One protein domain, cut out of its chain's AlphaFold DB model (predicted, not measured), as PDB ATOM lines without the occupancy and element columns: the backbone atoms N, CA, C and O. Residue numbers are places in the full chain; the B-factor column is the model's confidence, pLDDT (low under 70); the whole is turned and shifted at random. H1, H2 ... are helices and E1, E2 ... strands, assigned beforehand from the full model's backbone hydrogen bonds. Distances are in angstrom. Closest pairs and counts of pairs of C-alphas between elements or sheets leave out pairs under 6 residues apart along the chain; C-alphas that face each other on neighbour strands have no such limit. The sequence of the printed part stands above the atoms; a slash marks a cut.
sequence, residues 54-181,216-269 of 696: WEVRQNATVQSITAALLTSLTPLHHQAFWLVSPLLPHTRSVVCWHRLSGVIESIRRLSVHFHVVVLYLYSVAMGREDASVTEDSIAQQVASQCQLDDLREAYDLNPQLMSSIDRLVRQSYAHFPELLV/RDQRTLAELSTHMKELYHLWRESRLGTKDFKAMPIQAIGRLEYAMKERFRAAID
ATOM      1  N   TRP A  54     -94.548 167.150 -42.486       85.88
ATOM      2  CA  TRP A  54     -94.541 168.097 -43.592       85.88
ATOM      3  C   TRP A  54     -95.559 167.652 -44.629       85.88
ATOM      4  O   TRP A  54     -95.508 166.537 -45.157       85.88
ATOM      5  N   GLU A  55     -96.507 168.533 -44.897       92.62
ATOM      6  CA  GLU A  55     -97.557 168.325 -45.874       92.62
ATOM      7  C   GLU A  55     -97.820 169.628 -46.615       92.62
ATOM      8  O   GLU A  55     -97.843 170.708 -46.027       92.62
ATOM      9  N   VAL A  56     -98.044 169.522 -47.918       91.50
ATOM     10  CA  VAL A  56     -98.565 170.626 -48.714       91.50
ATOM     11  C   VAL A  56    -100.070 170.615 -48.557       91.50
ATOM     12  O   VAL A  56    -100.719 169.647 -48.953       91.50
ATOM     13  N   ARG A  57    -100.630 171.676 -47.983       94.31
ATOM     14  CA  ARG A  57    -102.079 171.884 -47.900       94.31
ATOM     15  C   ARG A  57    -102.561 172.716 -49.075       94.31
ATOM     16  O   ARG A  57    -101.802 173.468 -49.674       94.31
ATOM     17  N   GLN A  58    -103.838 172.586 -49.400       94.00
ATOM     18  CA  GLN A  58    -104.462 173.456 -50.385       94.00
ATOM     19  C   GLN A  58    -104.444 174.908 -49.888       94.00
ATOM     20  O   GLN A  58    -105.040 175.228 -48.861       94.00
ATOM     21  N   ASN A  59    -103.776 175.783 -50.633       91.81
ATOM     22  CA  ASN A  59    -103.828 177.231 -50.466       91.81
ATOM     23  C   ASN A  59    -103.733 177.912 -51.848       91.81
ATOM     24  O   ASN A  59    -103.529 177.243 -52.868       91.81
ATOM     25  N   ALA A  60    -103.923 179.232 -51.891       90.75
ATOM     26  CA  ALA A  60    -103.866 180.001 -53.137       90.75
ATOM     27  C   ALA A  60    -102.484 179.906 -53.812       90.75
ATOM     28  O   ALA A  60    -102.403 179.765 -55.031       90.75
ATOM     29  N   THR A  61    -101.410 179.887 -53.020       89.75
ATOM     30  CA  THR A  61    -100.023 179.764 -53.488       89.75
ATOM     31  C   THR A  61     -99.791 178.447 -54.228       89.75
ATOM     32  O   THR A  61     -99.335 178.442 -55.366       89.75
ATOM     33  N   VAL A  62    -100.197 177.317 -53.646       92.12
ATOM     34  CA  VAL A  62    -100.115 175.982 -54.256       92.12
ATOM     35  C   VAL A  62    -100.947 175.924 -55.529       92.12
ATOM     36  O   VAL A  62    -100.492 175.347 -56.512       92.12
ATOM     37  N   GLN A  63    -102.138 176.530 -55.554       92.25
ATOM     38  CA  GLN A  63    -102.941 176.616 -56.779       92.25
ATOM     39  C   GLN A  63    -102.223 177.404 -57.881       92.25
ATOM     40  O   GLN A  63    -102.187 176.934 -59.014       92.25
ATOM     41  N   SER A  64    -101.602 178.541 -57.558       89.56
ATOM     42  CA  SER A  64    -100.836 179.337 -58.526       89.56
ATOM     43  C   SER A  64     -99.594 178.591 -59.035       89.56
ATOM     44  O   SER A  64     -99.435 178.430 -60.244       89.56
ATOM     45  N   ILE A  65     -98.779 178.026 -58.135       90.31
ATOM     46  CA  ILE A  65     -97.585 177.228 -58.475       90.31
ATOM     47  C   ILE A  65     -97.950 176.059 -59.404       90.31
ATOM     48  O   ILE A  65     -97.257 175.763 -60.376       90.31
ATOM     49  N   THR A  66     -99.046 175.363 -59.106       91.75
ATOM     50  CA  THR A  66     -99.451 174.168 -59.862       91.75
ATOM     51  C   THR A  66    -100.147 174.498 -61.183       91.75
ATOM     52  O   THR A  66    -100.045 173.708 -62.127       91.75
ATOM     53  N   ALA A  67    -100.809 175.657 -61.280       89.31
ATOM     54  CA  ALA A  67    -101.351 176.179 -62.530       89.31
ATOM     55  C   ALA A  67    -100.233 176.484 -63.537       89.31
ATOM     56  O   ALA A  67    -100.344 176.060 -64.690       89.31
ATOM     57  N   ALA A  68     -99.123 177.075 -63.078       89.62
ATOM     58  CA  ALA A  68     -97.959 177.376 -63.911       89.62
ATOM     59  C   ALA A  68     -97.454 176.130 -64.667       89.62
ATOM     60  O   ALA A  68     -97.288 176.139 -65.894       89.62
ATOM     61  N   LEU A  69     -97.299 174.999 -63.963       92.94
ATOM     62  CA  LEU A  69     -96.862 173.756 -64.601       92.94
ATOM     63  C   LEU A  69     -97.906 173.201 -65.577       92.94
ATOM     64  O   LEU A  69     -97.554 172.684 -66.641       92.94
ATOM     65  N   LEU A  70     -99.195 173.310 -65.244       92.06
ATOM     66  CA  LEU A  70    -100.277 172.821 -66.099       92.06
ATOM     67  C   LEU A  70    -100.314 173.554 -67.450       92.06
ATOM     68  O   LEU A  70    -100.570 172.920 -68.482       92.06
ATOM     69  N   THR A  71     -99.993 174.850 -67.456       90.62
ATOM     70  CA  THR A  71     -99.835 175.669 -68.667       90.62
ATOM     71  C   THR A  71     -98.736 175.121 -69.582       90.62
ATOM     72  O   THR A  71     -98.883 175.152 -70.800       90.62
ATOM     73  N   SER A  72     -97.676 174.526 -69.023       90.69
ATOM     74  CA  SER A  72     -96.584 173.903 -69.796       90.69
ATOM     75  C   SER A  72     -96.870 172.446 -70.194       90.69
ATOM     76  O   SER A  72     -96.489 172.003 -71.277       90.69
ATOM     77  N   LEU A  73     -97.582 171.693 -69.352       93.25
ATOM     78  CA  LEU A  73     -97.953 170.296 -69.610       93.25
ATOM     79  C   LEU A  73     -99.003 170.147 -70.718       93.25
ATOM     80  O   LEU A  73     -98.988 169.162 -71.457       93.25
ATOM     81  N   THR A  74     -99.926 171.101 -70.841       92.06
ATOM     82  CA  THR A  74    -101.039 171.012 -71.799       92.06
ATOM     83  C   THR A  74    -100.559 171.023 -73.262       92.06
ATOM     84  O   THR A  74    -100.927 170.106 -74.004       92.06
ATOM     85  N   PRO A  75     -99.693 171.960 -73.701       91.25
ATOM     86  CA  PRO A  75     -99.092 171.920 -75.036       91.25
ATOM     87  C   PRO A  75     -98.325 170.625 -75.302       91.25
ATOM     88  O   PRO A  75     -98.464 170.050 -76.382       91.25
ATOM     89  N   LEU A  76     -97.576 170.127 -74.310       90.62
ATOM     90  CA  LEU A  76     -96.824 168.881 -74.433       90.62
ATOM     91  C   LEU A  76     -97.759 167.685 -74.665       90.62
ATOM     92  O   LEU A  76     -97.541 166.876 -75.563       90.62
ATOM     93  N   HIS A  77     -98.854 167.603 -73.911       92.88
ATOM     94  CA  HIS A  77     -99.869 166.569 -74.091       92.88
ATOM     95  C   HIS A  77    -100.496 166.621 -75.493       92.88
ATOM     96  O   HIS A  77    -100.667 165.584 -76.133       92.88
ATOM     97  N   HIS A  78    -100.770 167.817 -76.027       90.50
ATOM     98  CA  HIS A  78    -101.225 167.963 -77.411       90.50
ATOM     99  C   HIS A  78    -100.168 167.491 -78.413       90.50
ATOM    100  O   HIS A  78    -100.489 166.692 -79.293       90.50
ATOM    101  N   GLN A  79     -98.912 167.921 -78.264       89.62
ATOM    102  CA  GLN A  79     -97.792 167.475 -79.099       89.62
ATOM    103  C   GLN A  79     -97.640 165.946 -79.079       89.62
ATOM    104  O   GLN A  79     -97.400 165.346 -80.125       89.62
ATOM    105  N   ALA A  80     -97.883 165.297 -77.938       89.19
ATOM    106  CA  ALA A  80     -97.839 163.845 -77.823       89.19
ATOM    107  C   ALA A  80     -98.840 163.148 -78.761       89.19
ATOM    108  O   ALA A  80     -98.496 162.140 -79.375       89.19
ATOM    109  N   PHE A  81    -100.065 163.659 -78.925       87.50
ATOM    110  CA  PHE A  81    -101.012 163.093 -79.902       87.50
ATOM    111  C   PHE A  81    -100.538 163.262 -81.340       87.50
ATOM    112  O   PHE A  81    -100.743 162.374 -82.166       87.50
ATOM    113  N   TRP A  82     -99.883 164.381 -81.636       84.94
ATOM    114  CA  TRP A  82     -99.366 164.651 -82.971       84.94
ATOM    115  C   TRP A  82     -98.242 163.698 -83.370       84.94
ATOM    116  O   TRP A  82     -98.213 163.278 -84.525       84.94
ATOM    117  N   LEU A  83     -97.375 163.306 -82.428       83.06
ATOM    118  CA  LEU A  83     -96.277 162.361 -82.676       83.06
ATOM    119  C   LEU A  83     -96.754 161.007 -83.222       83.06
ATOM    120  O   LEU A  83     -96.056 160.388 -84.019       83.06
ATOM    121  N   VAL A  84     -97.955 160.570 -82.833       85.25
ATOM    122  CA  VAL A  84     -98.544 159.284 -83.251       85.25
ATOM    123  C   VAL A  84     -99.601 159.421 -84.342       85.25
ATOM    124  O   VAL A  84    -100.224 158.431 -84.720       85.25
ATOM    125  N   SER A  85     -99.835 160.630 -84.858       82.06
ATOM    126  CA  SER A  85    -100.901 160.844 -85.833       82.06
ATOM    127  C   SER A  85    -100.578 160.148 -87.167       82.06
ATOM    128  O   SER A  85     -99.568 160.467 -87.811       82.06
ATOM    129  N   PRO A  86    -101.436 159.223 -87.640       72.06
ATOM    130  CA  PRO A  86    -101.224 158.512 -88.899       72.06
ATOM    131  C   PRO A  86    -101.393 159.421 -90.125       72.06
ATOM    132  O   PRO A  86    -100.966 159.055 -91.213       72.06
ATOM    133  N   LEU A  87    -101.963 160.620 -89.958       66.56
ATOM    134  CA  LEU A  87    -102.303 161.552 -91.040       66.56
ATOM    135  C   LEU A  87    -101.095 162.237 -91.705       66.56
ATOM    136  O   LEU A  87    -101.270 163.008 -92.643       66.56
ATOM    137  N   LEU A  88     -99.866 161.960 -91.259       60.44
ATOM    138  CA  LEU A  88     -98.642 162.561 -91.803       60.44
ATOM    139  C   LEU A  88     -97.635 161.525 -92.350       60.44
ATOM    140  O   LEU A  88     -96.478 161.593 -91.945       60.44
ATOM    141  N   PRO A  89     -97.981 160.552 -93.221       53.78
ATOM    142  CA  PRO A  89     -97.029 159.517 -93.633       53.78
ATOM    143  C   PRO A  89     -95.977 159.985 -94.653       53.78
ATOM    144  O   PRO A  89     -94.896 159.412 -94.688       53.78
ATOM    145  N   HIS A  90     -96.248 161.008 -95.474       48.53
ATOM    146  CA  HIS A  90     -95.427 161.306 -96.668       48.53
ATOM    147  C   HIS A  90     -94.498 162.528 -96.558       48.53
ATOM    148  O   HIS A  90     -93.720 162.790 -97.465       48.53
ATOM    149  N   THR A  91     -94.514 163.258 -95.441       49.31
ATOM    150  CA  THR A  91     -93.623 164.415 -95.196       49.31
ATOM    151  C   THR A  91     -92.549 164.133 -94.135       49.31
ATOM    152  O   THR A  91     -91.880 165.045 -93.652       49.31
ATOM    153  N   ARG A  92     -92.376 162.861 -93.750       52.78
ATOM    154  CA  ARG A  92     -91.763 162.476 -92.471       52.78
ATOM    155  C   ARG A  92     -90.266 162.738 -92.342       52.78
ATOM    156  O   ARG A  92     -89.867 163.122 -91.257       52.78
ATOM    157  N   SER A  93     -89.430 162.615 -93.369       55.12
ATOM    158  CA  SER A  93     -87.972 162.687 -93.134       55.12
ATOM    159  C   SER A  93     -87.466 164.092 -92.774       55.12
ATOM    160  O   SER A  93     -86.636 164.238 -91.884       55.12
ATOM    161  N   VAL A  94     -87.990 165.147 -93.407       50.12
ATOM    162  CA  VAL A  94     -87.486 166.522 -93.209       50.12
ATOM    163  C   VAL A  94     -88.374 167.353 -92.279       50.12
ATOM    164  O   VAL A  94     -87.865 168.162 -91.501       50.12
ATOM    165  N   VAL A  95     -89.697 167.146 -92.315       52.00
ATOM    166  CA  VAL A  95     -90.654 167.880 -91.464       52.00
ATOM    167  C   VAL A  95     -90.687 167.320 -90.038       52.00
ATOM    168  O   VAL A  95     -91.029 168.054 -89.110       52.00
ATOM    169  N   CYS A  96     -90.297 166.055 -89.824       67.19
ATOM    170  CA  CYS A  96     -90.242 165.476 -88.480       67.19
ATOM    171  C   CYS A  96     -89.224 166.196 -87.601       67.19
ATOM    172  O   CYS A  96     -89.531 166.465 -86.447       67.19
ATOM    173  N   TRP A  97     -88.078 166.612 -88.146       69.06
ATOM    174  CA  TRP A  97     -87.012 167.141 -87.305       69.06
ATOM    175  C   TRP A  97     -87.319 168.484 -86.659       69.06
ATOM    176  O   TRP A  97     -87.158 168.640 -85.456       69.06
ATOM    177  N   HIS A  98     -87.821 169.445 -87.438       72.44
ATOM    178  CA  HIS A  98     -88.210 170.751 -86.898       72.44
ATOM    179  C   HIS A  98     -89.342 170.633 -85.862       72.44
ATOM    180  O   HIS A  98     -89.473 171.438 -84.943       72.44
ATOM    181  N   ARG A  99     -90.177 169.598 -85.997       77.00
ATOM    182  CA  ARG A  99     -91.227 169.302 -85.021       77.00
ATOM    183  C   ARG A  99     -90.661 168.620 -83.785       77.00
ATOM    184  O   ARG A  99     -91.041 168.986 -82.678       77.00
ATOM    185  N   LEU A 100     -89.742 167.675 -83.963       80.56
ATOM    186  CA  LEU A 100     -89.072 166.999 -82.865       80.56
ATOM    187  C   LEU A 100     -88.263 167.999 -82.044       80.56
ATOM    188  O   LEU A 100     -88.365 167.974 -80.826       80.56
ATOM    189  N   SER A 101     -87.557 168.941 -82.678       79.94
ATOM    190  CA  SER A 101     -86.830 170.006 -81.977       79.94
ATOM    191  C   SER A 101     -87.749 170.855 -81.102       79.94
ATOM    192  O   SER A 101     -87.394 171.171 -79.972       79.94
ATOM    193  N   GLY A 102     -88.962 171.160 -81.576       84.94
ATOM    194  CA  GLY A 102     -89.974 171.827 -80.754       84.94
ATOM    195  C   GLY A 102     -90.430 170.983 -79.558       84.94
ATOM    196  O   GLY A 102     -90.628 171.519 -78.468       84.94
ATOM    197  N   VAL A 103     -90.558 169.663 -79.732       88.19
ATOM    198  CA  VAL A 103     -90.886 168.724 -78.643       88.19
ATOM    199  C   VAL A 103     -89.750 168.644 -77.624       88.19
ATOM    200  O   VAL A 103     -90.010 168.699 -76.428       88.19
ATOM    201  N   ILE A 104     -88.500 168.567 -78.076       85.31
ATOM    202  CA  ILE A 104     -87.304 168.521 -77.224       85.31
ATOM    203  C   ILE A 104     -87.224 169.770 -76.354       85.31
ATOM    204  O   ILE A 104     -87.108 169.666 -75.136       85.31
ATOM    205  N   GLU A 105     -87.358 170.943 -76.974       84.50
ATOM    206  CA  GLU A 105     -87.359 172.220 -76.267       84.50
ATOM    207  C   GLU A 105     -88.490 172.280 -75.233       84.50
ATOM    208  O   GLU A 105     -88.287 172.679 -74.088       84.50
ATOM    209  N   SER A 106     -89.676 171.791 -75.608       89.31
ATOM    210  CA  SER A 106     -90.826 171.718 -74.703       89.31
ATOM    211  C   SER A 106     -90.567 170.780 -73.519       89.31
ATOM    212  O   SER A 106     -90.901 171.129 -72.390       89.31
ATOM    213  N   ILE A 107     -89.950 169.614 -73.744       90.50
ATOM    214  CA  ILE A 107     -89.605 168.646 -72.690       90.50
ATOM    215  C   ILE A 107     -88.551 169.224 -71.749       90.50
ATOM    216  O   ILE A 107     -88.718 169.125 -70.535       90.50
ATOM    217  N   ARG A 108     -87.500 169.860 -72.279       85.00
ATOM    218  CA  ARG A 108     -86.465 170.499 -71.458       85.00
ATOM    219  C   ARG A 108     -87.039 171.610 -70.605       85.00
ATOM    220  O   ARG A 108     -86.929 171.544 -69.383       85.00
ATOM    221  N   ARG A 109     -87.734 172.567 -71.223       87.56
ATOM    222  CA  ARG A 109     -88.381 173.660 -70.495       87.56
ATOM    223  C   ARG A 109     -89.339 173.128 -69.438       87.56
ATOM    224  O   ARG A 109     -89.338 173.617 -68.312       87.56
ATOM    225  N   LEU A 110     -90.121 172.102 -69.768       91.94
ATOM    226  CA  LEU A 110     -91.020 171.485 -68.805       91.94
ATOM    227  C   LEU A 110     -90.264 170.787 -67.666       91.94
ATOM    228  O   LEU A 110     -90.722 170.863 -66.533       91.94
ATOM    229  N   SER A 111     -89.128 170.137 -67.924       89.94
ATOM    230  CA  SER A 111     -88.322 169.497 -66.876       89.94
ATOM    231  C   SER A 111     -87.766 170.518 -65.877       89.94
ATOM    232  O   SER A 111     -87.862 170.303 -64.668       89.94
ATOM    233  N   VAL A 112     -87.298 171.673 -66.368       87.62
ATOM    234  CA  VAL A 112     -86.864 172.813 -65.545       87.62
ATOM    235  C   VAL A 112     -88.045 173.367 -64.752       87.62
ATOM    236  O   VAL A 112     -87.965 173.528 -63.538       87.62
ATOM    237  N   HIS A 113     -89.179 173.594 -65.418       91.88
ATOM    238  CA  HIS A 113     -90.395 174.086 -64.777       91.88
ATOM    239  C   HIS A 113     -90.878 173.139 -63.676       91.88
ATOM    240  O   HIS A 113     -91.153 173.568 -62.558       91.88
ATOM    241  N   PHE A 114     -90.918 171.839 -63.956       93.56
ATOM    242  CA  PHE A 114     -91.268 170.818 -62.982       93.56
ATOM    243  C   PHE A 114     -90.333 170.857 -61.779       93.56
ATOM    244  O   PHE A 114     -90.794 170.845 -60.641       93.56
ATOM    245  N   HIS A 115     -89.030 170.941 -62.030       88.25
ATOM    246  CA  HIS A 115     -88.036 171.011 -60.979       88.25
ATOM    247  C   HIS A 115     -88.252 172.229 -60.062       88.25
ATOM    248  O   HIS A 115     -88.344 172.060 -58.843       88.25
ATOM    249  N   VAL A 116     -88.408 173.425 -60.634       88.12
ATOM    250  CA  VAL A 116     -88.682 174.665 -59.890       88.12
ATOM    251  C   VAL A 116     -89.973 174.542 -59.073       88.12
ATOM    252  O   VAL A 116     -89.990 174.836 -57.879       88.12
ATOM    253  N   VAL A 117     -91.043 174.028 -59.681       92.19
ATOM    254  CA  VAL A 117     -92.335 173.804 -59.015       92.19
ATOM    255  C   VAL A 117     -92.199 172.845 -57.836       92.19
ATOM    256  O   VAL A 117     -92.734 173.118 -56.765       92.19
ATOM    257  N   VAL A 118     -91.456 171.749 -57.985       91.62
ATOM    258  CA  VAL A 118     -91.231 170.791 -56.896       91.62
ATOM    259  C   VAL A 118     -90.436 171.414 -55.747       91.62
ATOM    260  O   VAL A 118     -90.782 171.182 -54.589       91.62
ATOM    261  N   LEU A 119     -89.434 172.255 -56.027       86.62
ATOM    262  CA  LEU A 119     -88.718 172.995 -54.981       86.62
ATOM    263  C   LEU A 119     -89.652 173.913 -54.183       86.62
ATOM    264  O   LEU A 119     -89.578 173.933 -52.953       86.62
ATOM    265  N   TYR A 120     -90.568 174.614 -54.855       89.00
ATOM    266  CA  TYR A 120     -91.580 175.425 -54.174       89.00
ATOM    267  C   TYR A 120     -92.580 174.575 -53.387       89.00
ATOM    268  O   TYR A 120     -92.958 174.929 -52.274       89.00
ATOM    269  N   LEU A 121     -92.983 173.410 -53.897       90.19
ATOM    270  CA  LEU A 121     -93.822 172.490 -53.126       90.19
ATOM    271  C   LEU A 121     -93.104 172.005 -51.856       90.19
ATOM    272  O   LEU A 121     -93.736 171.893 -50.804       90.19
ATOM    273  N   TYR A 122     -91.791 171.776 -51.913       87.00
ATOM    274  CA  TYR A 122     -90.996 171.463 -50.728       87.00
ATOM    275  C   TYR A 122     -90.903 172.638 -49.750       87.00
ATOM    276  O   TYR A 122     -91.051 172.421 -48.546       87.00
ATOM    277  N   SER A 123     -90.707 173.873 -50.222       82.62
ATOM    278  CA  SER A 123     -90.675 175.046 -49.336       82.62
ATOM    279  C   SER A 123     -92.013 175.255 -48.622       82.62
ATOM    280  O   SER A 123     -92.024 175.446 -47.403       82.62
ATOM    281  N   VAL A 124     -93.133 175.094 -49.334       87.19
ATOM    282  CA  VAL A 124     -94.486 175.129 -48.758       87.19
ATOM    283  C   VAL A 124     -94.669 174.018 -47.721       87.19
ATOM    284  O   VAL A 124     -95.132 174.290 -46.615       87.19
ATOM    285  N   ALA A 125     -94.259 172.781 -48.024       86.00
ATOM    286  CA  ALA A 125     -94.364 171.656 -47.085       86.00
ATOM    287  C   ALA A 125     -93.601 171.905 -45.771       86.00
ATOM    288  O   ALA A 125     -94.025 171.452 -44.706       86.00
ATOM    289  N   MET A 126     -92.478 172.625 -45.854       81.12
ATOM    290  CA  MET A 126     -91.627 172.996 -44.722       81.12
ATOM    291  C   MET A 126     -92.090 174.271 -43.992       81.12
ATOM    292  O   MET A 126     -91.428 174.684 -43.040       81.12
ATOM    293  N   GLY A 127     -93.185 174.913 -44.420       81.06
ATOM    294  CA  GLY A 127     -93.656 176.182 -43.851       81.06
ATOM    295  C   GLY A 127     -92.726 177.368 -44.133       81.06
ATOM    296  O   GLY A 127     -92.717 178.335 -43.381       81.06
ATOM    297  N   ARG A 128     -91.918 177.278 -45.195       78.75
ATOM    298  CA  ARG A 128     -91.006 178.327 -45.678       78.75
ATOM    299  C   ARG A 128     -91.539 178.947 -46.967       78.75
ATOM    300  O   ARG A 128     -90.781 179.169 -47.908       78.75
ATOM    301  N   GLU A 129     -92.855 179.125 -47.042       81.00
ATOM    302  CA  GLU A 129     -93.475 179.723 -48.218       81.00
ATOM    303  C   GLU A 129     -93.070 181.193 -48.334       81.00
ATOM    304  O   GLU A 129     -93.130 181.952 -47.367       81.00
ATOM    305  N   ASP A 130     -92.628 181.579 -49.527       78.25
ATOM    306  CA  ASP A 130     -92.371 182.969 -49.864       78.25
ATOM    307  C   ASP A 130     -93.624 183.517 -50.554       78.25
ATOM    308  O   ASP A 130     -94.041 183.027 -51.606       78.25
ATOM    309  N   ALA A 131     -94.255 184.513 -49.932       80.75
ATOM    310  CA  ALA A 131     -95.479 185.129 -50.437       80.75
ATOM    311  C   ALA A 131     -95.279 185.846 -51.786       80.75
ATOM    312  O   ALA A 131     -96.260 186.162 -52.456       80.75
ATOM    313  N   SER A 132     -94.029 186.100 -52.186       83.00
ATOM    314  CA  SER A 132     -93.691 186.714 -53.471       83.00
ATOM    315  C   SER A 132     -93.729 185.743 -54.657       83.00
ATOM    316  O   SER A 132     -93.655 186.187 -55.802       83.00
ATOM    317  N   VAL A 133     -93.885 184.434 -54.416       85.19
ATOM    318  CA  VAL A 133     -93.885 183.420 -55.479       85.19
ATOM    319  C   VAL A 133     -95.208 183.453 -56.238       85.19
ATOM    320  O   VAL A 133     -96.226 182.912 -55.802       85.19
ATOM    321  N   THR A 134     -95.178 184.081 -57.407       87.00
ATOM    322  CA  THR A 134     -96.269 184.118 -58.387       87.00
ATOM    323  C   THR A 134     -95.984 183.190 -59.569       87.00
ATOM    324  O   THR A 134     -94.834 182.816 -59.813       87.00
ATOM    325  N   GLU A 135     -97.014 182.854 -60.351       87.00
ATOM    326  CA  GLU A 135     -96.853 182.160 -61.643       87.00
ATOM    327  C   GLU A 135     -95.824 182.865 -62.547       87.00
ATOM    328  O   GLU A 135     -94.958 182.202 -63.121       87.00
ATOM    329  N   ASP A 136     -95.842 184.200 -62.586       87.75
ATOM    330  CA  ASP A 136     -94.897 185.000 -63.371       87.75
ATOM    331  C   ASP A 136     -93.457 184.868 -62.864       87.75
ATOM    332  O   ASP A 136     -92.532 184.724 -63.664       87.75
ATOM    333  N   SER A 137     -93.250 184.853 -61.541       88.12
ATOM    334  CA  SER A 137     -91.917 184.666 -60.953       88.12
ATOM    335  C   SER A 137     -91.328 183.291 -61.296       88.12
ATOM    336  O   SER A 137     -90.147 183.183 -61.633       88.12
ATOM    337  N   ILE A 138     -92.167 182.246 -61.310       87.44
ATOM    338  CA  ILE A 138     -91.776 180.893 -61.719       87.44
ATOM    339  C   ILE A 138     -91.442 180.886 -63.208       87.44
ATOM    340  O   ILE A 138     -90.398 180.367 -63.596       87.44
ATOM    341  N   ALA A 139     -92.288 181.485 -64.047       87.50
ATOM    342  CA  ALA A 139     -92.052 181.566 -65.484       87.50
ATOM    343  C   ALA A 139     -90.747 182.312 -65.808       87.50
ATOM    344  O   ALA A 139     -89.976 181.856 -66.655       87.50
ATOM    345  N   GLN A 140     -90.459 183.409 -65.102       88.00
ATOM    346  CA  GLN A 140     -89.215 184.165 -65.235       88.00
ATOM    347  C   GLN A 140     -88.001 183.337 -64.795       88.00
ATOM    348  O   GLN A 140     -87.000 183.284 -65.514       88.00
ATOM    349  N   GLN A 141     -88.099 182.636 -63.662       87.44
ATOM    350  CA  GLN A 141     -87.044 181.743 -63.184       87.44
ATOM    351  C   GLN A 141     -86.768 180.622 -64.195       87.44
ATOM    352  O   GLN A 141     -85.616 180.383 -64.557       87.44
ATOM    353  N   VAL A 142     -87.813 179.986 -64.727       86.12
ATOM    354  CA  VAL A 142     -87.695 178.960 -65.773       86.12
ATOM    355  C   VAL A 142     -87.063 179.532 -67.039       86.12
ATOM    356  O   VAL A 142     -86.170 178.902 -67.599       86.12
ATOM    357  N   ALA A 143     -87.473 180.723 -67.482       85.12
ATOM    358  CA  ALA A 143     -86.909 181.370 -68.664       85.12
ATOM    359  C   ALA A 143     -85.409 181.660 -68.505       85.12
ATOM    360  O   ALA A 143     -84.652 181.431 -69.445       85.12
ATOM    361  N   SER A 144     -84.973 182.097 -67.318       82.31
ATOM    362  CA  SER A 144     -83.549 182.311 -67.027       82.31
ATOM    363  C   SER A 144     -82.738 181.012 -67.017       82.31
ATOM    364  O   SER A 144     -81.617 180.995 -67.496       82.31
ATOM    365  N   GLN A 145     -83.315 179.903 -66.545       78.62
ATOM    366  CA  GLN A 145     -82.627 178.608 -66.463       78.62
ATOM    367  C   GLN A 145     -82.650 177.801 -67.773       78.62
ATOM    368  O   GLN A 145     -81.933 176.810 -67.891       78.62
ATOM    369  N   CYS A 146     -83.482 178.186 -68.746       76.44
ATOM    370  CA  CYS A 146     -83.598 177.516 -70.048       76.44
ATOM    371  C   CYS A 146     -82.744 178.167 -71.151       76.44
ATOM    372  O   CYS A 146     -82.986 177.905 -72.332       76.44
ATOM    373  N   GLN A 147     -81.792 179.040 -70.816       77.88
ATOM    374  CA  GLN A 147     -80.949 179.687 -71.820       77.88
ATOM    375  C   GLN A 147     -79.931 178.681 -72.375       77.88
ATOM    376  O   GLN A 147     -78.995 178.261 -71.705       77.88
ATOM    377  N   LEU A 148     -80.152 178.249 -73.619       73.88
ATOM    378  CA  LEU A 148     -79.249 177.338 -74.333       73.88
ATOM    379  C   LEU A 148     -77.882 177.960 -74.629       73.88
ATOM    380  O   LEU A 148     -76.927 177.218 -74.848       73.88
ATOM    381  N   ASP A 149     -77.799 179.287 -74.676       76.88
ATOM    382  CA  ASP A 149     -76.547 180.001 -74.926       76.88
ATOM    383  C   ASP A 149     -75.560 179.785 -73.777       76.88
ATOM    384  O   ASP A 149     -74.433 179.374 -74.046       76.88
ATOM    385  N   ASP A 150     -76.028 179.851 -72.526       75.69
ATOM    386  CA  ASP A 150     -75.237 179.513 -71.334       75.69
ATOM    387  C   ASP A 150     -74.673 178.089 -71.405       75.69
ATOM    388  O   ASP A 150     -73.548 177.829 -70.987       75.69
ATOM    389  N   LEU A 151     -75.443 177.145 -71.956       70.12
ATOM    390  CA  LEU A 151     -74.992 175.763 -72.111       70.12
ATOM    391  C   LEU A 151     -73.915 175.636 -73.184       70.12
ATOM    392  O   LEU A 151     -72.933 174.934 -72.979       70.12
ATOM    393  N   ARG A 152     -74.084 176.302 -74.328       80.75
ATOM    394  CA  ARG A 152     -73.090 176.281 -75.413       80.75
ATOM    395  C   ARG A 152     -71.781 176.919 -74.973       80.75
ATOM    396  O   ARG A 152     -70.728 176.371 -75.280       80.75
ATOM    397  N   GLU A 153     -71.867 178.019 -74.231       80.62
ATOM    398  CA  GLU A 153     -70.720 178.687 -73.620       80.62
ATOM    399  C   GLU A 153     -70.053 177.793 -72.568       80.62
ATOM    400  O   GLU A 153     -68.846 177.581 -72.628       80.62
ATOM    401  N   ALA A 154     -70.825 177.175 -71.667       75.25
ATOM    402  CA  ALA A 154     -70.293 176.254 -70.657       75.25
ATOM    403  C   ALA A 154     -69.585 175.032 -71.262       75.25
ATOM    404  O   ALA A 154     -68.684 174.463 -70.648       75.25
ATOM    405  N   TYR A 155     -70.001 174.622 -72.458       74.12
ATOM    406  CA  TYR A 155     -69.401 173.533 -73.218       74.12
ATOM    407  C   TYR A 155     -68.264 173.969 -74.152       74.12
ATOM    408  O   TYR A 155     -67.726 173.119 -74.863       74.12
ATOM    409  N   ASP A 156     -67.920 175.259 -74.174       81.12
ATOM    410  CA  ASP A 156     -66.935 175.859 -75.084       81.12
ATOM    411  C   ASP A 156     -67.187 175.479 -76.559       81.12
ATOM    412  O   ASP A 156     -66.282 175.180 -77.344       81.12
ATOM    413  N   LEU A 157     -68.467 175.415 -76.951       79.75
ATOM    414  CA  LEU A 157     -68.842 175.097 -78.325       79.75
ATOM    415  C   LEU A 157     -68.650 176.328 -79.204       79.75
ATOM    416  O   LEU A 157     -69.272 177.364 -78.981       79.75
ATOM    417  N   ASN A 158     -67.862 176.180 -80.272       82.94
ATOM    418  CA  ASN A 158     -67.636 177.258 -81.231       82.94
ATOM    419  C   ASN A 158     -68.982 177.768 -81.808       82.94
ATOM    420  O   ASN A 158     -69.691 176.997 -82.468       82.94
ATOM    421  N   PRO A 159     -69.321 179.064 -81.648       86.75
ATOM    422  CA  PRO A 159     -70.552 179.649 -82.182       86.75
ATOM    423  C   PRO A 159     -70.737 179.478 -83.694       86.75
ATOM    424  O   PRO A 159     -71.866 179.424 -84.185       86.75
ATOM    425  N   GLN A 160     -69.646 179.326 -84.448       85.62
ATOM    426  CA  GLN A 160     -69.670 179.075 -85.891       85.62
ATOM    427  C   GLN A 160     -70.318 177.732 -86.260       85.62
ATOM    428  O   GLN A 160     -70.726 177.539 -87.407       85.62
ATOM    429  N   LEU A 161     -70.494 176.813 -85.307       80.69
ATOM    430  CA  LEU A 161     -71.248 175.578 -85.526       80.69
ATOM    431  C   LEU A 161     -72.732 175.857 -85.842       80.69
ATOM    432  O   LEU A 161     -73.364 175.050 -86.526       80.69
ATOM    433  N   MET A 162     -73.279 177.024 -85.465       83.38
ATOM    434  CA  MET A 162     -74.598 177.481 -85.943       83.38
ATOM    435  C   MET A 162     -74.638 177.757 -87.443       83.38
ATOM    436  O   MET A 162     -75.686 177.597 -88.069       83.38
ATOM    437  N   SER A 163     -73.517 178.167 -88.025       83.31
ATOM    438  CA  SER A 163     -73.358 178.371 -89.467       83.31
ATOM    439  C   SER A 163     -72.852 177.126 -90.197       83.31
ATOM    440  O   SER A 163     -72.605 177.195 -91.396       83.31
ATOM    441  N   SER A 164     -72.727 175.983 -89.511       80.00
ATOM    442  CA  SER A 164     -72.276 174.740 -90.139       80.00
ATOM    443  C   SER A 164     -73.158 174.357 -91.334       80.00
ATOM    444  O   SER A 164     -74.389 174.299 -91.225       80.00
ATOM    445  N   ILE A 165     -72.502 174.041 -92.457       75.06
ATOM    446  CA  ILE A 165     -73.127 173.492 -93.671       75.06
ATOM    447  C   ILE A 165     -73.777 172.143 -93.353       75.06
ATOM    448  O   ILE A 165     -74.878 171.843 -93.824       75.06
ATOM    449  N   ASP A 166     -73.133 171.347 -92.491       76.25
ATOM    450  CA  ASP A 166     -73.739 170.130 -91.980       76.25
ATOM    451  C   ASP A 166     -74.945 170.493 -91.109       76.25
ATOM    452  O   ASP A 166     -74.839 170.984 -89.978       76.25
ATOM    453  N   ARG A 167     -76.122 170.219 -91.674       78.06
ATOM    454  CA  ARG A 167     -77.414 170.457 -91.048       78.06
ATOM    455  C   ARG A 167     -77.533 169.752 -89.699       78.06
ATOM    456  O   ARG A 167     -78.209 170.304 -88.836       78.06
ATOM    457  N   LEU A 168     -76.912 168.589 -89.501       76.06
ATOM    458  CA  LEU A 168     -76.964 167.879 -88.225       76.06
ATOM    459  C   LEU A 168     -76.103 168.520 -87.157       76.06
ATOM    460  O   LEU A 168     -76.574 168.646 -86.029       76.06
ATOM    461  N   VAL A 169     -74.889 168.953 -87.509       81.00
ATOM    462  CA  VAL A 169     -74.036 169.745 -86.611       81.00
ATOM    463  C   VAL A 169     -74.818 170.966 -86.155       81.00
ATOM    464  O   VAL A 169     -75.015 171.160 -84.959       81.00
ATOM    465  N   ARG A 170     -75.371 171.727 -87.104       85.44
ATOM    466  CA  ARG A 170     -76.156 172.929 -86.814       85.44
ATOM    467  C   ARG A 170     -77.381 172.632 -85.949       85.44
ATOM    468  O   ARG A 170     -77.659 173.357 -85.002       85.44
ATOM    469  N   GLN A 171     -78.124 171.568 -86.252       82.12
ATOM    470  CA  GLN A 171     -79.308 171.174 -85.481       82.12
ATOM    471  C   GLN A 171     -78.962 170.678 -84.079       82.12
ATOM    472  O   GLN A 171     -79.709 170.944 -83.142       82.12
ATOM    473  N   SER A 172     -77.843 169.981 -83.928       83.12
ATOM    474  CA  SER A 172     -77.369 169.507 -82.629       83.12
ATOM    475  C   SER A 172     -76.805 170.660 -81.826       83.12
ATOM    476  O   SER A 172     -77.119 170.777 -80.662       83.12
ATOM    477  N   TYR A 173     -76.113 171.616 -82.433       85.56
ATOM    478  CA  TYR A 173     -75.748 172.844 -81.733       85.56
ATOM    479  C   TYR A 173     -77.002 173.598 -81.262       85.56
ATOM    480  O   TYR A 173     -77.091 174.069 -80.124       85.56
ATOM    481  N   ALA A 174     -78.006 173.686 -82.139       83.25
ATOM    482  CA  ALA A 174     -79.245 174.387 -81.850       83.25
ATOM    483  C   ALA A 174     -80.053 173.721 -80.724       83.25
ATOM    484  O   ALA A 174     -80.631 174.431 -79.904       83.25
ATOM    485  N   HIS A 175     -80.097 172.386 -80.679       81.62
ATOM    486  CA  HIS A 175     -81.058 171.647 -79.854       81.62
ATOM    487  C   HIS A 175     -80.456 170.577 -78.944       81.62
ATOM    488  O   HIS A 175     -81.170 170.097 -78.081       81.62
ATOM    489  N   PHE A 176     -79.195 170.195 -79.090       80.81
ATOM    490  CA  PHE A 176     -78.473 169.194 -78.287       80.81
ATOM    491  C   PHE A 176     -76.976 169.533 -78.175       80.81
ATOM    492  O   PHE A 176     -76.137 168.764 -78.656       80.81
ATOM    493  N   PRO A 177     -76.606 170.704 -77.628       81.44
ATOM    494  CA  PRO A 177     -75.202 171.100 -77.560       81.44
ATOM    495  C   PRO A 177     -74.349 170.061 -76.813       81.44
ATOM    496  O   PRO A 177     -73.252 169.731 -77.252       81.44
ATOM    497  N   GLU A 178     -74.889 169.433 -75.770       78.25
ATOM    498  CA  GLU A 178     -74.245 168.336 -75.043       78.25
ATOM    499  C   GLU A 178     -73.933 167.109 -75.913       78.25
ATOM    500  O   GLU A 178     -72.904 166.463 -75.725       78.25
ATOM    501  N   LEU A 179     -74.766 166.817 -76.920       78.88
ATOM    502  CA  LEU A 179     -74.476 165.748 -77.872       78.88
ATOM    503  C   LEU A 179     -73.245 166.091 -78.714       78.88
ATOM    504  O   LEU A 179     -72.477 165.196 -79.043       78.88
ATOM    505  N   LEU A 180     -73.025 167.365 -79.057       79.88
ATOM    506  CA  LEU A 180     -71.837 167.771 -79.813       79.88
ATOM    507  C   LEU A 180     -70.556 167.635 -79.001       79.88
ATOM    508  O   LEU A 180     -69.559 167.167 -79.544       79.88
ATOM    509  N   VAL A 181     -70.586 168.000 -77.718       74.81
ATOM    510  CA  VAL A 181     -69.450 167.783 -76.807       74.81
ATOM    511  C   VAL A 181     -69.114 166.309 -76.743       74.81
ATOM    512  O   VAL A 181     -67.955 165.932 -76.891       74.81
ATOM    513  N   ARG A 216     -89.981 151.248 -86.465       62.84
ATOM    514  CA  ARG A 216     -89.200 151.546 -85.252       62.84
ATOM    515  C   ARG A 216     -89.106 153.045 -84.968       62.84
ATOM    516  O   ARG A 216     -89.200 153.419 -83.802       62.84
ATOM    517  N   ASP A 217     -89.056 153.898 -85.990       69.69
ATOM    518  CA  ASP A 217     -89.257 155.346 -85.807       69.69
ATOM    519  C   ASP A 217     -90.669 155.618 -85.284       69.69
ATOM    520  O   ASP A 217     -90.844 156.325 -84.296       69.69
ATOM    521  N   GLN A 218     -91.685 154.970 -85.861       74.31
ATOM    522  CA  GLN A 218     -93.053 155.049 -85.340       74.31
ATOM    523  C   GLN A 218     -93.154 154.545 -83.901       74.31
ATOM    524  O   GLN A 218     -93.840 155.165 -83.094       74.31
ATOM    525  N   ARG A 219     -92.459 153.456 -83.560       80.75
ATOM    526  CA  ARG A 219     -92.415 152.932 -82.193       80.75
ATOM    527  C   ARG A 219     -91.741 153.910 -81.238       80.75
ATOM    528  O   ARG A 219     -92.308 154.170 -80.191       80.75
ATOM    529  N   THR A 220     -90.605 154.491 -81.617       82.50
ATOM    530  CA  THR A 220     -89.872 155.480 -80.809       82.50
ATOM    531  C   THR A 220     -90.725 156.724 -80.575       82.50
ATOM    532  O   THR A 220     -90.861 157.178 -79.443       82.50
ATOM    533  N   LEU A 221     -91.385 157.241 -81.616       85.44
ATOM    534  CA  LEU A 221     -92.304 158.378 -81.499       85.44
ATOM    535  C   LEU A 221     -93.571 158.027 -80.702       85.44
ATOM    536  O   LEU A 221     -94.099 158.877 -79.985       85.44
ATOM    537  N   ALA A 222     -94.059 156.787 -80.793       87.38
ATOM    538  CA  ALA A 222     -95.180 156.304 -79.992       87.38
ATOM    539  C   ALA A 222     -94.813 156.113 -78.519       87.38
ATOM    540  O   ALA A 222     -95.613 156.434 -77.641       87.38
ATOM    541  N   GLU A 223     -93.608 155.641 -78.235       89.19
ATOM    542  CA  GLU A 223     -93.066 155.499 -76.887       89.19
ATOM    543  C   GLU A 223     -92.817 156.876 -76.262       89.19
ATOM    544  O   GLU A 223     -93.302 157.154 -75.166       89.19
ATOM    545  N   LEU A 224     -92.230 157.807 -77.022       90.38
ATOM    546  CA  LEU A 224     -92.102 159.212 -76.637       90.38
ATOM    547  C   LEU A 224     -93.473 159.847 -76.349       90.38
ATOM    548  O   LEU A 224     -93.674 160.457 -75.301       90.38
ATOM    549  N   SER A 225     -94.451 159.645 -77.240       92.56
ATOM    550  CA  SER A 225     -95.845 160.071 -77.037       92.56
ATOM    551  C   SER A 225     -96.443 159.489 -75.756       92.56
ATOM    552  O   SER A 225     -97.172 160.180 -75.043       92.56
ATOM    553  N   THR A 226     -96.135 158.228 -75.453       94.38
ATOM    554  CA  THR A 226     -96.616 157.538 -74.253       94.38
ATOM    555  C   THR A 226     -96.049 158.198 -73.003       94.38
ATOM    556  O   THR A 226     -96.829 158.616 -72.152       94.38
ATOM    557  N   HIS A 227     -94.736 158.420 -72.934       94.44
ATOM    558  CA  HIS A 227     -94.110 159.094 -71.795       94.44
ATOM    559  C   HIS A 227     -94.598 160.532 -71.606       94.44
ATOM    560  O   HIS A 227     -94.874 160.948 -70.482       94.44
ATOM    561  N   MET A 228     -94.803 161.282 -72.692       94.38
ATOM    562  CA  MET A 228     -95.369 162.635 -72.617       94.38
ATOM    563  C   MET A 228     -96.810 162.643 -72.081       94.38
ATOM    564  O   MET A 228     -97.177 163.523 -71.302       94.38
ATOM    565  N   LYS A 229     -97.637 161.661 -72.461       95.19
ATOM    566  CA  LYS A 229     -98.992 161.503 -71.905       95.19
ATOM    567  C   LYS A 229     -98.948 161.086 -70.442       95.19
ATOM    568  O   LYS A 229     -99.701 161.631 -69.641       95.19
ATOM    569  N   GLU A 230     -98.060 160.164 -70.081       96.50
ATOM    570  CA  GLU A 230     -97.860 159.733 -68.695       96.50
ATOM    571  C   GLU A 230     -97.442 160.899 -67.792       96.50
ATOM    572  O   GLU A 230     -97.982 161.006 -66.699       96.50
ATOM    573  N   LEU A 231     -96.577 161.818 -68.244       95.94
ATOM    574  CA  LEU A 231     -96.245 163.046 -67.500       95.94
ATOM    575  C   LEU A 231     -97.501 163.871 -67.171       95.94
ATOM    576  O   LEU A 231     -97.713 164.278 -66.027       95.94
ATOM    577  N   TYR A 232     -98.371 164.085 -68.161       95.81
ATOM    578  CA  TYR A 232     -99.637 164.793 -67.961       95.81
ATOM    579  C   TYR A 232    -100.577 164.036 -67.011       95.81
ATOM    580  O   TYR A 232    -101.185 164.642 -66.125       95.81
ATOM    581  N   HIS A 233    -100.691 162.715 -67.166       96.12
ATOM    582  CA  HIS A 233    -101.541 161.875 -66.324       96.12
ATOM    583  C   HIS A 233    -101.056 161.826 -64.874       96.12
ATOM    584  O   HIS A 233    -101.855 162.102 -63.986       96.12
ATOM    585  N   LEU A 234     -99.765 161.583 -64.631       96.69
ATOM    586  CA  LEU A 234     -99.159 161.582 -63.295       96.69
ATOM    587  C   LEU A 234     -99.408 162.912 -62.575       96.69
ATOM    588  O   LEU A 234     -99.818 162.930 -61.412       96.69
ATOM    589  N   TRP A 235     -99.238 164.035 -63.280       95.94
ATOM    590  CA  TRP A 235     -99.538 165.347 -62.715       95.94
ATOM    591  C   TRP A 235    -101.024 165.509 -62.376       95.94
ATOM    592  O   TRP A 235    -101.365 165.943 -61.277       95.94
ATOM    593  N   ARG A 236    -101.935 165.125 -63.277       95.06
ATOM    594  CA  ARG A 236    -103.385 165.200 -63.028       95.06
ATOM    595  C   ARG A 236    -103.836 164.290 -61.884       95.06
ATOM    596  O   ARG A 236    -104.671 164.703 -61.079       95.06
ATOM    597  N   GLU A 237    -103.283 163.088 -61.786       95.75
ATOM    598  CA  GLU A 237    -103.581 162.110 -60.735       95.75
ATOM    599  C   GLU A 237    -103.125 162.574 -59.353       95.75
ATOM    600  O   GLU A 237    -103.781 162.260 -58.359       95.75
ATOM    601  N   SER A 238    -102.069 163.392 -59.284       95.38
ATOM    602  CA  SER A 238    -101.629 164.034 -58.040       95.38
ATOM    603  C   SER A 238    -102.703 164.940 -57.424       95.38
ATOM    604  O   SER A 238    -102.674 165.216 -56.223       95.38
ATOM    605  N   ARG A 239    -103.653 165.412 -58.248       95.50
ATOM    606  CA  ARG A 239    -104.687 166.405 -57.923       95.50
ATOM    607  C   ARG A 239    -104.143 167.748 -57.436       95.50
ATOM    608  O   ARG A 239    -104.959 168.609 -57.117       95.50
ATOM    609  N   LEU A 240    -102.828 167.961 -57.400       93.25
ATOM    610  CA  LEU A 240    -102.217 169.223 -56.987       93.25
ATOM    611  C   LEU A 240    -102.832 170.385 -57.785       93.25
ATOM    612  O   LEU A 240    -102.982 170.307 -59.004       93.25
ATOM    613  N   GLY A 241    -103.277 171.426 -57.077       83.50
ATOM    614  CA  GLY A 241    -103.932 172.596 -57.679       83.50
ATOM    615  C   GLY A 241    -105.422 172.468 -57.977       83.50
ATOM    616  O   GLY A 241    -106.070 173.458 -58.304       83.50
ATOM    617  N   THR A 242    -106.009 171.277 -57.855       90.94
ATOM    618  CA  THR A 242    -107.453 171.101 -58.067       90.94
ATOM    619  C   THR A 242    -108.260 171.509 -56.831       90.94
ATOM    620  O   THR A 242    -107.744 171.557 -55.712       90.94
ATOM    621  N   LYS A 243    -109.561 171.770 -57.014       90.38
ATOM    622  CA  LYS A 243    -110.485 172.057 -55.901       90.38
ATOM    623  C   LYS A 243    -110.620 170.877 -54.931       90.38
ATOM    624  O   LYS A 243    -110.836 171.100 -53.747       90.38
ATOM    625  N   ASP A 244    -110.430 169.654 -55.425       92.00
ATOM    626  CA  ASP A 244    -110.543 168.416 -54.646       92.00
ATOM    627  C   ASP A 244    -109.272 168.078 -53.848       92.00
ATOM    628  O   ASP A 244    -109.258 167.133 -53.054       92.00
ATOM    629  N   PHE A 245    -108.188 168.825 -54.064       95.19
ATOM    630  CA  PHE A 245    -106.954 168.683 -53.310       95.19
ATOM    631  C   PHE A 245    -107.131 169.200 -51.885       95.19
ATOM    632  O   PHE A 245    -107.528 170.341 -51.706       95.19
ATOM    633  N   LYS A 246    -106.806 168.394 -50.868       95.44
ATOM    634  CA  LYS A 246    -106.834 168.837 -49.461       95.44
ATOM    635  C   LYS A 246    -105.432 168.996 -48.891       95.44
ATOM    636  O   LYS A 246    -105.063 170.077 -48.442       95.44
ATOM    637  N   ALA A 247    -104.667 167.909 -48.915       95.75
ATOM    638  CA  ALA A 247    -103.282 167.883 -48.481       95.75
ATOM    639  C   ALA A 247    -102.515 166.731 -49.151       95.75
ATOM    640  O   ALA A 247    -103.116 165.717 -49.517       95.75
ATOM    641  N   MET A 248    -101.195 166.873 -49.276       95.06
ATOM    642  CA  MET A 248    -100.267 165.832 -49.722       95.06
ATOM    643  C   MET A 248     -99.060 165.777 -48.783       95.06
ATOM    644  O   MET A 248     -98.379 166.792 -48.637       95.06
ATOM    645  N   PRO A 249     -98.746 164.621 -48.172       92.19
ATOM    646  CA  PRO A 249     -97.543 164.492 -47.358       92.19
ATOM    647  C   PRO A 249     -96.289 164.598 -48.235       92.19
ATOM    648  O   PRO A 249     -96.304 164.175 -49.395       92.19
ATOM    649  N   ILE A 250     -95.182 165.094 -47.679       85.62
ATOM    650  CA  ILE A 250     -93.926 165.285 -48.423       85.62
ATOM    651  C   ILE A 250     -93.423 163.995 -49.093       85.62
ATOM    652  O   ILE A 250     -92.898 164.033 -50.201       85.62
ATOM    653  N   GLN A 251     -93.673 162.827 -48.494       84.69
ATOM    654  CA  GLN A 251     -93.314 161.533 -49.082       84.69
ATOM    655  C   GLN A 251     -94.104 161.236 -50.366       84.69
ATOM    656  O   GLN A 251     -93.598 160.572 -51.266       84.69
ATOM    657  N   ALA A 252     -95.352 161.702 -50.466       90.62
ATOM    658  CA  ALA A 252     -96.132 161.572 -51.693       90.62
ATOM    659  C   ALA A 252     -95.643 162.544 -52.778       90.62
ATOM    660  O   ALA A 252     -95.629 162.154 -53.943       90.62
ATOM    661  N   ILE A 253     -95.162 163.734 -52.398       90.06
ATOM    662  CA  ILE A 253     -94.488 164.665 -53.319       90.06
ATOM    663  C   ILE A 253     -93.204 164.033 -53.850       90.06
ATOM    664  O   ILE A 253     -93.026 163.992 -55.059       90.06
ATOM    665  N   GLY A 254     -92.379 163.433 -52.988       86.31
ATOM    666  CA  GLY A 254     -91.171 162.715 -53.409       86.31
ATOM    667  C   GLY A 254     -91.456 161.539 -54.352       86.31
ATOM    668  O   GLY A 254     -90.725 161.322 -55.315       86.31
ATOM    669  N   ARG A 255     -92.559 160.802 -54.146       90.69
ATOM    670  CA  ARG A 255     -92.992 159.747 -55.084       90.69
ATOM    671  C   ARG A 255     -93.446 160.304 -56.434       90.69
ATOM    672  O   ARG A 255     -93.101 159.726 -57.461       90.69
ATOM    673  N   LEU A 256     -94.214 161.396 -56.439       94.44
ATOM    674  CA  LEU A 256     -94.613 162.085 -57.670       94.44
ATOM    675  C   LEU A 256     -93.384 162.613 -58.413       94.44
ATOM    676  O   LEU A 256     -93.267 162.434 -59.622       94.44
ATOM    677  N   GLU A 257     -92.469 163.228 -57.669       91.62
ATOM    678  CA  GLU A 257     -91.192 163.725 -58.146       91.62
ATOM    679  C   GLU A 257     -90.409 162.625 -58.859       91.62
ATOM    680  O   GLU A 257     -90.081 162.775 -60.035       91.62
ATOM    681  N   TYR A 258     -90.185 161.499 -58.184       88.75
ATOM    682  CA  TYR A 258     -89.508 160.340 -58.758       88.75
ATOM    683  C   TYR A 258     -90.208 159.817 -60.022       88.75
ATOM    684  O   TYR A 258     -89.566 159.633 -61.053       88.75
ATOM    685  N   ALA A 259     -91.532 159.638 -59.985       93.88
ATOM    686  CA  ALA A 259     -92.282 159.124 -61.129       93.88
ATOM    687  C   ALA A 259     -92.192 160.050 -62.353       93.88
ATOM    688  O   ALA A 259     -91.958 159.579 -63.463       93.88
ATOM    689  N   MET A 260     -92.341 161.363 -62.162       94.12
ATOM    690  CA  MET A 260     -92.210 162.353 -63.236       94.12
ATOM    691  C   MET A 260     -90.788 162.376 -63.804       94.12
ATOM    692  O   MET A 260     -90.617 162.376 -65.021       94.12
ATOM    693  N   LYS A 261     -89.768 162.339 -62.939       88.50
ATOM    694  CA  LYS A 261     -88.347 162.288 -63.320       88.50
ATOM    695  C   LYS A 261     -88.021 161.088 -64.193       88.50
ATOM    696  O   LYS A 261     -87.396 161.260 -65.234       88.50
ATOM    697  N   GLU A 262     -88.487 159.903 -63.812       86.75
ATOM    698  CA  GLU A 262     -88.308 158.685 -64.608       86.75
ATOM    699  C   GLU A 262     -88.938 158.822 -66.003       86.75
ATOM    700  O   GLU A 262     -88.343 158.402 -66.993       86.75
ATOM    701  N   ARG A 263     -90.099 159.485 -66.126       93.94
ATOM    702  CA  ARG A 263     -90.720 159.735 -67.440       93.94
ATOM    703  C   ARG A 263     -90.002 160.803 -68.256       93.94
ATOM    704  O   ARG A 263     -89.853 160.618 -69.462       93.94
ATOM    705  N   PHE A 264     -89.532 161.884 -67.631       89.56
ATOM    706  CA  PHE A 264     -88.679 162.869 -68.305       89.56
ATOM    707  C   PHE A 264     -87.415 162.217 -68.840       89.56
ATOM    708  O   PHE A 264     -87.092 162.395 -70.009       89.56
ATOM    709  N   ARG A 265     -86.746 161.423 -68.000       83.94
ATOM    710  CA  ARG A 265     -85.555 160.672 -68.372       83.94
ATOM    711  C   ARG A 265     -85.837 159.765 -69.559       83.94
ATOM    712  O   ARG A 265     -85.200 159.929 -70.584       83.94
ATOM    713  N   ALA A 266     -86.840 158.892 -69.478       84.75
ATOM    714  CA  ALA A 266     -87.170 157.996 -70.584       84.75
ATOM    715  C   ALA A 266     -87.463 158.753 -71.896       84.75
ATOM    716  O   ALA A 266     -86.990 158.365 -72.961       84.75
ATOM    717  N   ALA A 267     -88.193 159.872 -71.830       88.88
ATOM    718  CA  ALA A 267     -88.478 160.703 -72.997       88.88
ATOM    719  C   ALA A 267     -87.212 161.349 -73.592       88.88
ATOM    720  O   ALA A 267     -87.023 161.339 -74.809       88.88
ATOM    721  N   ILE A 268     -86.345 161.898 -72.742       84.19
ATOM    722  CA  ILE A 268     -85.077 162.516 -73.136       84.19
ATOM    723  C   ILE A 268     -84.123 161.460 -73.712       84.19
ATOM    724  O   ILE A 268     -83.546 161.680 -74.775       84.19
ATOM    725  N   ASP A 269     -84.015 160.295 -73.076       80.12
ATOM    726  CA  ASP A 269     -83.198 159.174 -73.531       80.12
ATOM    727  C   ASP A 269     -83.622 158.753 -74.945       80.12
ATOM    728  O   ASP A 269     -82.780 158.674 -75.838       80.12
TER     729      ASP A 269
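What this domain is: This is residues 54 to 181 and 216 to 269 of the 696 residues of an uncharacterized protein of Globisporangium ultimum (strain ATCC 200006 / CBS 805.95 / DAOM BR144) (UniProt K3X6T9). Four long helices, H1, H2, H8 and H9, stand side by side in a bundle, each running opposite to the two it touches, and a small ribbon of two antiparallel strands, E1 and E2, caps one end. H3 packs steeply on H1 and H2, and the short helices H4 to H7 form a loose cluster beside H2. The printed part has 182 residues, with nine named helices and two named strands in the order E1, H1 to H8, E2, H9; the class is mostly helix. It is compact, with a radius of gyration of the C-alphas of 18.3 A, and spans 54 by 39 by 24 A.

How they stand to each other: E1, residues 55 to 57, is the antiparallel neighbour of E2, residues 247 to 249, with N 56 and O 248 at 2.8 A, within hydrogen-bond range. H1, residues 60 to 83, and H2, residues 92 to 125, form a helical hairpin at a shallow tilt of 18 degrees; their closest C-alphas, Ser 72 and Leu 110, are 6.1 A apart. H2 is the hub, touching four helices. H3, residues 135 to 145, touches H2 at a steep tilt of 60 degrees, the closest C-alphas being His 113 and Val 142, 5.7 A. H4, residues 148 to 154, is close to but not clearly touching H6, residues 167 to 175, with the C-alphas of Arg 152 and Tyr 173 closest at 7.7 A. H5, residues 159 to 163, touches H6 at Met 162 and Arg 170, closest C-alphas 4.9 A apart. H7, residues 177 to 181, touches H6 at Ser 172 and Leu 180, closest C-alphas 6.4 A apart. H6 only just touches H2, with 3 pairs of C-alphas within 8 A, the closest Ser 101 and His 175 at 6.4 A. H8, residues 216 to 237, touches H1 at a shallow tilt of 21 degrees, opposite ways, with the C-alphas of Ala 80 and Ser 225 closest at 4.3 A. H9, residues 250 to 269, touches H8 at 16 degrees, a shallow tilt, opposite ways, with the C-alphas of Leu 224 and Ala 267 closest at 5.3 A. H9 also touches H2, with Ala 125 and Ile 250 closest, C-alphas 6.5 A apart; H1 and H9 are apart. Every O i to N i+4 pair is within hydrogen-bond range in H3, H4, H6, H7, H8 and H9, against 16 of 20 in H1, 27 of 30 in H2 and 0 of 1 in H5, where 2 of 2 O i to N i+3 pairs are.

Where its parts are: E1 begins at C-alpha 55, (-97.557, 168.325, -45.874). H1 measures 35.2 A, with a kink of 29 degrees near residue 69, and H2 46.4 A, with a kink of 27 degrees near residue 99. H8 measures 30.3 A and H9 28.0 A, ending at C-alpha 269, (-83.198, 159.174, -73.531).

The domain as a whole: The C-alphas farthest apart, Ile 165 and Lys 246, are 55.8 A apart. Residues 182 to 215 are not printed, and C-alphas 181 and 216 are 26.9 A apart across the cut. Of the links printed whole, none is long. Residues 89 to 95, of which 92 to 95 belong to H2, stand free. The mean pLDDT of the printed part is 84.6; residues 87 to 97 and 216 to 217 are under 70.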